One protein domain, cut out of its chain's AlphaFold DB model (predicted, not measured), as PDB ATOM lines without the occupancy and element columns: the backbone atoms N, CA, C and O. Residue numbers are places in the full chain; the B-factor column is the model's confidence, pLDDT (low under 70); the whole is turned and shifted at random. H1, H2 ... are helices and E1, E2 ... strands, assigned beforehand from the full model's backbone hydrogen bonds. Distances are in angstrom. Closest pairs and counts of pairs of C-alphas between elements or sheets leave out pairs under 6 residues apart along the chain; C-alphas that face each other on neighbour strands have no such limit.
ATOM      1  N   LEU A  68     163.494 194.887 226.277       97.31
ATOM      2  CA  LEU A  68     164.152 193.737 226.892       97.31
ATOM      3  C   LEU A  68     165.043 193.062 225.841       97.31
ATOM      4  O   LEU A  68     164.538 192.437 224.916       97.31
ATOM      5  N   ILE A  69     166.365 193.180 225.980       97.25
ATOM      6  CA  ILE A  69     167.331 192.546 225.065       97.25
ATOM      7  C   ILE A  69     167.472 191.055 225.382       97.25
ATOM      8  O   ILE A  69     167.718 190.234 224.501       97.25
ATOM      9  N   GLY A  70     167.346 190.698 226.658       96.38
ATOM     10  CA  GLY A  70     167.366 189.310 227.083       96.38
ATOM     11  C   GLY A  70     167.450 189.152 228.590       96.38
ATOM     12  O   GLY A  70     167.610 190.118 229.341       96.38
ATOM     13  N   HIS A  71     167.384 187.901 229.028       95.88
ATOM     14  CA  HIS A  71     167.521 187.519 230.425       95.88
ATOM     15  C   HIS A  71     168.389 186.265 230.564       95.88
ATOM     16  O   HIS A  71     168.582 185.495 229.623       95.88
ATOM     17  N   ARG A  72     168.948 186.058 231.753       95.19
ATOM     18  CA  ARG A  72     169.721 184.868 232.100       95.19
ATOM     19  C   ARG A  72     169.489 184.503 233.555       95.19
ATOM     20  O   ARG A  72     169.635 185.346 234.437       95.19
ATOM     21  N   PHE A  73     169.228 183.224 233.790       92.56
ATOM     22  CA  PHE A  73     169.303 182.640 235.120       92.56
ATOM     23  C   PHE A  73     170.727 182.155 235.391       92.56
ATOM     24  O   PHE A  73     171.354 181.512 234.548       92.56
ATOM     25  N   LEU A  74     171.251 182.498 236.559       88.75
ATOM     26  CA  LEU A  74     172.539 182.054 237.069       88.75
ATOM     27  C   LEU A  74     172.274 181.313 238.381       88.75
ATOM     28  O   LEU A  74     171.512 181.791 239.225       88.75
ATOM     29  N   GLY A  75     172.896 180.150 238.561       71.19
ATOM     30  CA  GLY A  75     172.651 179.315 239.731       71.19
ATOM     31  C   GLY A  75     173.845 178.437 240.068       71.19
ATOM     32  O   GLY A  75     174.139 177.498 239.340       71.19
ATOM     33  N   ASN A  76     174.482 178.734 241.204       60.66
ATOM     34  CA  ASN A  76     175.415 177.828 241.888       60.66
ATOM     35  C   ASN A  76     174.923 177.479 243.311       60.66
ATOM     36  O   ASN A  76     175.610 176.767 244.035       60.66
ATOM     37  N   ASN A  77     173.765 178.005 243.736       69.94
ATOM     38  CA  ASN A  77     173.211 177.833 245.080       69.94
ATOM     39  C   ASN A  77     171.831 177.153 244.985       69.94
ATOM     40  O   ASN A  77     170.982 177.660 244.254       69.94
ATOM     41  N   PRO A  78     171.586 176.055 245.727       70.00
ATOM     42  CA  PRO A  78     170.319 175.321 245.692       70.00
ATOM     43  C   PRO A  78     169.093 176.113 246.172       70.00
ATOM     44  O   PRO A  78     167.976 175.681 245.927       70.00
ATOM     45  N   TYR A  79     169.264 177.253 246.849       79.62
ATOM     46  CA  TYR A  79     168.143 178.003 247.438       79.62
ATOM     47  C   TYR A  79     167.844 179.337 246.752       79.62
ATOM     48  O   TYR A  79     166.809 179.951 247.029       79.62
ATOM     49  N   THR A  80     168.741 179.807 245.882       85.50
ATOM     50  CA  THR A  80     168.628 181.128 245.258       85.50
ATOM     51  C   THR A  80     168.975 181.074 243.780       85.50
ATOM     52  O   THR A  80     170.104 180.744 243.407       85.50
ATOM     53  N   VAL A  81     168.035 181.500 242.948       90.25
ATOM     54  CA  VAL A  81     168.209 181.701 241.516       90.25
ATOM     55  C   VAL A  81     168.511 183.177 241.278       90.25
ATOM     56  O   VAL A  81     167.742 184.053 241.662       90.25
ATOM     57  N   THR A  82     169.642 183.477 240.650       93.19
ATOM     58  CA  THR A  82     169.976 184.852 240.264       93.19
ATOM     59  C   THR A  82     169.408 185.124 238.878       93.19
ATOM     60  O   THR A  82     169.743 184.419 237.928       93.19
ATOM     61  N   LEU A  83     168.575 186.150 238.743       95.19
ATOM     62  CA  LEU A  83     168.028 186.599 237.467       95.19
ATOM     63  C   LEU A  83     168.751 187.872 237.034       95.19
ATOM     64  O   LEU A  83     168.681 188.896 237.711       95.19
ATOM     65  N   LYS A  84     169.429 187.807 235.891       97.06
ATOM     66  CA  LYS A  84     170.065 188.948 235.231       97.06
ATOM     67  C   LYS A  84     169.278 189.316 233.980       97.06
ATOM     68  O   LYS A  84     168.991 188.433 233.178       97.06
ATOM     69  N   ILE A  85     168.982 190.596 233.791       98.00
ATOM     70  CA  ILE A  85     168.335 191.119 232.583       98.00
ATOM     71  C   ILE A  85     169.223 192.155 231.901       98.00
ATOM     72  O   ILE A  85     169.992 192.860 232.557       98.00
ATOM     73  N   TRP A  86     169.086 192.251 230.583       98.31
ATOM     74  CA  TRP A  86     169.655 193.315 229.765       98.31
ATOM     75  C   TRP A  86     168.523 194.085 229.114       98.31
ATOM     76  O   TRP A  86     167.638 193.503 228.486       98.31
ATOM     77  N   THR A  87     168.556 195.396 229.275       98.12
ATOM     78  CA  THR A  87     167.525 196.311 228.797       98.12
ATOM     79  C   THR A  87     168.159 197.425 227.987       98.12
ATOM     80  O   THR A  87     169.342 197.722 228.161       98.12
ATOM     81  N   ARG A  88     167.392 198.041 227.091       97.31
ATOM     82  CA  ARG A  88     167.870 199.150 226.268       97.31
ATOM     83  C   ARG A  88     166.852 200.271 226.202       97.31
ATOM     84  O   ARG A  88     165.668 200.054 225.951       97.31
ATOM     85  N   VAL A  89     167.344 201.493 226.355       95.50
ATOM     86  CA  VAL A  89     166.608 202.715 226.034       95.50
ATOM     87  C   VAL A  89     167.420 203.471 224.990       95.50
ATOM     88  O   VAL A  89     168.469 204.041 225.291       95.50
ATOM     89  N   LYS A  90     166.929 203.475 223.744       91.44
ATOM     90  CA  LYS A  90     167.650 203.994 222.568       91.44
ATOM     91  C   LYS A  90     169.000 203.291 222.376       91.44
ATOM     92  O   LYS A  90     169.008 202.127 222.015       91.44
ATOM     93  N   GLU A  91     170.114 203.975 222.618       92.81
ATOM     94  CA  GLU A  91     171.478 203.444 222.460       92.81
ATOM     95  C   GLU A  91     172.117 203.057 223.800       92.81
ATOM     96  O   GLU A  91     173.243 202.572 223.843       92.81
ATOM     97  N   ILE A  92     171.407 203.278 224.911       94.00
ATOM     98  CA  ILE A  92     171.926 203.035 226.254       94.00
ATOM     99  C   ILE A  92     171.406 201.690 226.737       94.00
ATOM    100  O   ILE A  92     170.205 201.522 226.958       94.00
ATOM    101  N   GLU A  93     172.324 200.749 226.919       96.38
ATOM    102  CA  GLU A  93     172.043 199.470 227.560       96.38
ATOM    103  C   GLU A  93     172.180 199.567 229.077       96.38
ATOM    104  O   GLU A  93     173.037 200.275 229.611       96.38
ATOM    105  N   HIS A  94     171.344 198.816 229.778       96.94
ATOM    106  CA  HIS A  94     171.368 198.694 231.218       96.94
ATOM    107  C   HIS A  94     171.239 197.227 231.626       96.94
ATOM    108  O   HIS A  94     170.568 196.422 230.981       96.94
ATOM    109  N   THR A  95     171.918 196.874 232.711       97.62
ATOM    110  CA  THR A  95     171.912 195.531 233.279       97.62
ATOM    111  C   THR A  95     171.366 195.602 234.690       97.62
ATOM    112  O   THR A  95     171.956 196.283 235.526       97.62
ATOM    113  N   ALA A  96     170.325 194.822 234.963       97.06
ATOM    114  CA  ALA A  96     169.768 194.677 236.300       97.06
ATOM    115  C   ALA A  96     169.854 193.222 236.762       97.06
ATOM    116  O   ALA A  96     169.824 192.286 235.956       97.06
ATOM    117  N   VAL A  97     170.008 193.030 238.070       96.50
ATOM    118  CA  VAL A  97     170.136 191.714 238.697       96.50
ATOM    119  C   VAL A  97     169.221 191.661 239.908       96.50
ATOM    120  O   VAL A  97     169.212 192.585 240.714       96.50
ATOM    121  N   THR A  98     168.484 190.565 240.046       94.88
ATOM    122  CA  THR A  98     167.694 190.259 241.238       94.88
ATOM    123  C   THR A  98     167.895 188.806 241.651       94.88
ATOM    124  O   THR A  98     168.444 187.993 240.901       94.88
ATOM    125  N   TYR A  99     167.456 188.475 242.860       93.06
ATOM    126  CA  TYR A  99     167.575 187.146 243.442       93.06
ATOM    127  C   TYR A  99     166.188 186.617 243.774       93.06
ATOM    128  O   TYR A  99     165.406 187.269 244.463       93.06
ATOM    129  N   LEU A 100     165.895 185.421 243.284       92.06
ATOM    130  CA  LEU A 100     164.637 184.722 243.490       92.06
ATOM    131  C   LEU A 100     164.900 183.480 244.334       92.06
ATOM    132  O   LEU A 100     165.942 182.837 244.203       92.06
ATOM    133  N   CYS A 101     163.956 183.126 245.197       89.81
ATOM    134  CA  CYS A 101     163.975 181.812 245.827       89.81
ATOM    135  C   CYS A 101     163.523 180.759 244.807       89.81
ATOM    136  O   CYS A 101     162.686 181.048 243.956       89.81
ATOM    137  N   ASP A 102     164.012 179.526 244.922       84.69
ATOM    138  CA  ASP A 102     163.533 178.412 244.086       84.69
ATOM    139  C   ASP A 102     162.018 178.147 244.269       84.69
ATOM    140  O   ASP A 102     161.301 177.739 243.356       84.69
ATOM    141  N   SER A 103     161.489 178.495 245.448       88.62
ATOM    142  CA  SER A 103     160.054 178.444 245.760       88.62
ATOM    143  C   SER A 103     159.258 179.693 245.335       88.62
ATOM    144  O   SER A 103     158.077 179.811 245.671       88.62
ATOM    145  N   ASP A 104     159.868 180.646 244.619       91.62
ATOM    146  CA  ASP A 104     159.176 181.857 244.170       91.62
ATOM    147  C   ASP A 104     158.058 181.504 243.178       91.62
ATOM    148  O   ASP A 104     158.288 180.932 242.111       91.62
ATOM    149  N   LYS A 105     156.820 181.879 243.516       94.62
ATOM    150  CA  LYS A 105     155.640 181.588 242.691       94.62
ATOM    151  C   LYS A 105     155.744 182.174 241.283       94.62
ATOM    152  O   LYS A 105     155.233 181.568 240.350       94.62
ATOM    153  N   ARG A 106     156.406 183.325 241.120       94.69
ATOM    154  CA  ARG A 106     156.608 183.957 239.806       94.69
ATOM    155  C   ARG A 106     157.540 183.116 238.944       94.69
ATOM    156  O   ARG A 106     157.290 182.965 237.755       94.69
ATOM    157  N   LEU A 107     158.588 182.556 239.551       92.88
ATOM    158  CA  LEU A 107     159.536 181.681 238.865       92.88
ATOM    159  C   LEU A 107     158.850 180.387 238.409       92.88
ATOM    160  O   LEU A 107     159.035 179.970 237.270       92.88
ATOM    161  N   GLN A 108     158.007 179.806 239.264       92.50
ATOM    162  CA  GLN A 108     157.207 178.626 238.923       92.50
ATOM    163  C   GLN A 108     156.204 178.924 237.797       92.50
ATOM    164  O   GLN A 108     156.149 178.191 236.814       92.50
ATOM    165  N   ALA A 109     155.470 180.038 237.880       95.31
ATOM    166  CA  ALA A 109     154.531 180.462 236.839       95.31
ATOM    167  C   ALA A 109     155.232 180.707 235.488       95.31
ATOM    168  O   ALA A 109     154.724 180.315 234.439       95.31
ATOM    169  N   PHE A 110     156.431 181.297 235.502       94.19
ATOM    170  CA  PHE A 110     157.248 181.458 234.300       94.19
ATOM    171  C   PHE A 110     157.720 180.108 233.736       94.19
ATOM    172  O   PHE A 110     157.584 179.864 232.540       94.19
ATOM    173  N   GLY A 111     158.196 179.197 234.591       92.00
ATOM    174  CA  GLY A 111     158.594 177.841 234.190       92.00
ATOM    175  C   GLY A 111     157.445 177.007 233.611       92.00
ATOM    176  O   GLY A 111     157.661 176.216 232.694       92.00
ATOM    177  N   ASN A 112     156.219 177.232 234.089       95.00
ATOM    178  CA  ASN A 112     155.000 176.598 233.583       95.00
ATOM    179  C   ASN A 112     154.456 177.241 232.293       95.00
ATOM    180  O   ASN A 112     153.497 176.730 231.716       95.00
ATOM    181  N   GLY A 113     155.027 178.364 231.840       93.31
ATOM    182  CA  GLY A 113     154.540 179.116 230.681       93.31
ATOM    183  C   GLY A 113     153.278 179.948 230.944       93.31
ATOM    184  O   GLY A 113     152.610 180.361 229.997       93.31
ATOM    185  N   GLU A 114     152.935 180.203 232.210       94.12
ATOM    186  CA  GLU A 114     151.793 181.043 232.605       94.12
ATOM    187  C   GLU A 114     152.096 182.542 232.448       94.12
ATOM    188  O   GLU A 114     151.185 183.332 232.207       94.12
ATOM    189  N   LEU A 115     153.372 182.929 232.560       93.62
ATOM    190  CA  LEU A 115     153.854 184.299 232.366       93.62
ATOM    191  C   LEU A 115     154.721 184.392 231.113       93.62
ATOM    192  O   LEU A 115     155.593 183.548 230.897       93.62
ATOM    193  N   THR A 116     154.548 185.456 230.325       94.44
ATOM    194  CA  THR A 116     155.544 185.797 229.300       94.44
ATOM    195  C   THR A 116     156.830 186.323 229.936       94.44
ATOM    196  O   THR A 116     156.854 186.726 231.100       94.44
ATOM    197  N   GLU A 117     157.912 186.382 229.156       95.81
ATOM    198  CA  GLU A 117     159.187 186.965 229.599       95.81
ATOM    199  C   GLU A 117     159.013 188.389 230.149       95.81
ATOM    200  O   GLU A 117     159.547 188.720 231.206       95.81
ATOM    201  N   HIS A 118     158.213 189.222 229.479       96.75
ATOM    202  CA  HIS A 118     157.968 190.597 229.913       96.75
ATOM    203  C   HIS A 118     157.144 190.651 231.197       96.75
ATOM    204  O   HIS A 118     157.468 191.434 232.086       96.75
ATOM    205  N   GLU A 119     156.105 189.820 231.323       95.94
ATOM    206  CA  GLU A 119     155.296 189.758 232.545       95.94
ATOM    207  C   GLU A 119     156.134 189.299 233.734       95.94
ATOM    208  O   GLU A 119     156.068 189.895 234.808       95.94
ATOM    209  N   PHE A 120     156.970 188.285 233.527       96.69
ATOM    210  CA  PHE A 120     157.877 187.789 234.545       96.69
ATOM    211  C   PHE A 120     158.891 188.857 234.975       96.69
ATOM    212  O   PHE A 120     159.028 189.130 236.169       96.69
ATOM    213  N   VAL A 121     159.542 189.540 234.026       97.25
ATOM    214  CA  VAL A 121     160.479 190.632 234.340       97.25
ATOM    215  C   VAL A 121     159.773 191.788 235.052       97.25
ATOM    216  O   VAL A 121     160.291 192.292 236.044       97.25
ATOM    217  N   ASN A 122     158.574 192.174 234.612       96.56
ATOM    218  CA  ASN A 122     157.768 193.212 235.263       96.56
ATOM    219  C   ASN A 122     157.320 192.825 236.674       96.56
ATOM    220  O   ASN A 122     157.165 193.692 237.529       96.56
ATOM    221  N   ALA A 123     157.124 191.535 236.933       95.69
ATOM    222  CA  ALA A 123     156.824 191.046 238.266       95.69
ATOM    223  C   ALA A 123     158.069 191.030 239.167       95.69
ATOM    224  O   ALA A 123     157.925 191.153 240.383       95.69
ATOM    225  N   CYS A 124     159.269 190.852 238.605       95.69
ATOM    226  CA  CYS A 124     160.535 190.748 239.339       95.69
ATOM    227  C   CYS A 124     161.267 192.081 239.555       95.69
ATOM    228  O   CYS A 124     162.006 192.187 240.531       95.69
ATOM    229  N   PHE A 125     161.070 193.063 238.674       96.81
ATOM    230  CA  PHE A 125     161.749 194.360 238.691       96.81
ATOM    231  C   PHE A 125     160.739 195.498 238.575       96.81
ATOM    232  O   PHE A 125     159.867 195.476 237.703       96.81
ATOM    233  N   SER A 126     160.908 196.534 239.391       95.00
ATOM    234  CA  SER A 126     160.195 197.800 239.230       95.00
ATOM    235  C   SER A 126     160.606 198.521 237.939       95.00
ATOM    236  O   SER A 126     161.673 198.279 237.374       95.00
ATOM    237  N   ALA A 127     159.786 199.473 237.486       93.62
ATOM    238  CA  ALA A 127     160.092 200.270 236.297       93.62
ATOM    239  C   ALA A 127     161.420 201.052 236.418       93.62
ATOM    240  O   ALA A 127     162.103 201.255 235.420       93.62
ATOM    241  N   ALA A 128     161.810 201.464 237.629       93.44
ATOM    242  CA  ALA A 128     163.071 202.164 237.864       93.44
ATOM    243  C   ALA A 128     164.289 201.230 237.756       93.44
ATOM    244  O   ALA A 128     165.311 201.624 237.208       93.44
ATOM    245  N   GLU A 129     164.175 199.980 238.218       95.81
ATOM    246  CA  GLU A 129     165.262 198.988 238.155       95.81
ATOM    247  C   GLU A 129     165.498 198.446 236.740       95.81
ATOM    248  O   GLU A 129     166.524 197.837 236.465       95.81
ATOM    249  N   GLN A 130     164.548 198.646 235.829       96.50
ATOM    250  CA  GLN A 130     164.643 198.201 234.437       96.50
ATOM    251  C   GLN A 130     165.427 199.177 233.543       96.50
ATOM    252  O   GLN A 130     165.519 198.939 232.342       96.50
ATOM    253  N   VAL A 131     165.923 200.296 234.072       96.06
ATOM    254  CA  VAL A 131     166.608 201.350 233.307       96.06
ATOM    255  C   VAL A 131     167.810 201.888 234.077       96.06
ATOM    256  O   VAL A 131     167.972 201.621 235.265       96.06
ATOM    257  N   SER A 132     168.679 202.652 233.410       93.88
ATOM    258  CA  SER A 132     169.809 203.279 234.105       93.88
ATOM    259  C   SER A 132     169.332 204.302 235.138       93.88
ATOM    260  O   SER A 132     168.255 204.872 235.001       93.88
ATOM    261  N   GLU A 133     170.149 204.602 236.147       91.12
ATOM    262  CA  GLU A 133     169.781 205.536 237.221       91.12
ATOM    263  C   GLU A 133     169.344 206.915 236.696       91.12
ATOM    264  O   GLU A 133     168.329 207.462 237.118       91.12
ATOM    265  N   ILE A 134     170.054 207.454 235.698       91.00
ATOM    266  CA  ILE A 134     169.695 208.731 235.056       91.00
ATOM    267  C   ILE A 134     168.304 208.641 234.407       91.00
ATOM    268  O   ILE A 134     167.506 209.574 234.498       91.00
ATOM    269  N   GLN A 135     168.003 207.516 233.759       92.31
ATOM    270  CA  GLN A 135     166.708 207.273 233.126       92.31
ATOM    271  C   GLN A 135     165.608 207.039 234.165       92.31
ATOM    272  O   GLN A 135     164.502 207.529 233.972       92.31
ATOM    273  N   ALA A 136     165.910 206.353 235.268       91.44
ATOM    274  CA  ALA A 136     164.995 206.142 236.385       91.44
ATOM    275  C   ALA A 136     164.611 207.474 237.044       91.44
ATOM    276  O   ALA A 136     163.431 207.727 237.275       91.44
ATOM    277  N   ASN A 137     165.586 208.360 237.265       90.81
ATOM    278  CA  ASN A 137     165.354 209.699 237.805       90.81
ATOM    279  C   ASN A 137     164.477 210.536 236.868       90.81
ATOM    280  O   ASN A 137     163.523 211.173 237.312       90.81
ATOM    281  N   LEU A 138     164.756 210.498 235.560       90.31
ATOM    282  CA  LEU A 138     163.925 211.175 234.563       90.31
ATOM    283  C   LEU A 138     162.502 210.601 234.520       90.31
ATOM    284  O   LEU A 138     161.541 211.360 234.429       90.31
ATOM    285  N   LEU A 139     162.367 209.275 234.594       86.75
ATOM    286  CA  LEU A 139     161.081 208.586 234.626       86.75
ATOM    287  C   LEU A 139     160.270 209.007 235.859       86.75
ATOM    288  O   LEU A 139     159.100 209.353 235.721       86.75
ATOM    289  N   GLY A 140     160.900 209.048 237.035       86.69
ATOM    290  CA  GLY A 140     160.294 209.525 238.279       86.69
ATOM    291  C   GLY A 140     159.832 210.979 238.182       86.69
ATOM    292  O   GLY A 140     158.660 211.260 238.413       86.69
ATOM    293  N   ALA A 141     160.708 211.886 237.738       88.88
ATOM    294  CA  ALA A 141     160.370 213.299 237.557       88.88
ATOM    295  C   ALA A 141     159.228 213.509 236.545       88.88
ATOM    296  O   ALA A 141     158.356 214.352 236.746       88.88
ATOM    297  N   ALA A 142     159.202 212.726 235.460       85.56
ATOM    298  CA  ALA A 142     158.122 212.766 234.480       85.56
ATOM    299  C   ALA A 142     156.791 212.269 235.067       85.56
ATOM    300  O   ALA A 142     155.754 212.878 234.805       85.56
ATOM    301  N   PHE A 143     156.808 211.203 235.874       84.25
ATOM    302  CA  PHE A 143     155.619 210.725 236.582       84.25
ATOM    303  C   PHE A 143     155.110 211.744 237.596       84.25
ATOM    304  O   PHE A 143     153.911 212.015 237.624       84.25
ATOM    305  N   GLU A 144     155.996 212.345 238.390       89.31
ATOM    306  CA  GLU A 144     155.631 213.420 239.313       89.31
ATOM    307  C   GLU A 144     154.985 214.581 238.556       89.31
ATOM    308  O   GLU A 144     153.871 214.975 238.884       89.31
TER     309      GLU A 144
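This is residues 68 to 144 of the 184 residues of an uncharacterized protein of Bacteroides acidifaciens (UniProt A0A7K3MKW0). A long, twisted wall of the three strands E1, E2 and E3 has H2 packed over one face at about mid-length; H1, which makes a helical hairpin with H2, only grazes the sheet with its residues 106 to 107, toward the end where E3 ends, while H3 lies toward the other end, where E2 turns into E3. The printed part has 77 residues, in the order E1, E2, E3, H1, H2, H3. The mixed class holds a meander, E1 - E2 - E3, each strand the antiparallel neighbour of the one before. It is only just compact, close to loose (radius of gyration of the C-alphas 13.5 A), spanning 38 by 24 by 19 A.

E1, residues 68 to 77, and E2, residues 80 to 89, form a hairpin; N 72 and O 84 are within hydrogen-bond range, 2.8 A. E2 and E3, residues 92 to 101, form another; N 85 and O 96, 2.9 A. H1, residues 105 to 111, only grazes the sheet. It touches H2, residues 117 to 124, closest at the C-alphas of Phe 110 and Phe 120, 6.4 A, opposite ways at a shallow tilt of 17 degrees. H2 is on the sheet, height 8.5 A. H3, residues 133 to 144, is apart from H1 and H2. Every O i to N i+4 pair in H1, H2 and H3 is within range.

From C-alpha 68 (164.152, 193.737, 226.892), E1 runs 25.8 A, E2 29.0 A, E3 29.9 A; H1 9.7 A, H2 10.5 A; H3, 16.3 A, ends at C-alpha 144 (155.631, 213.420, 239.313).

The farthest C-alphas, Pro 78 and Glu 144, are 41.3 A apart. The printed part has no cut and no long link. Residues 76 to 77 are under pLDDT 70.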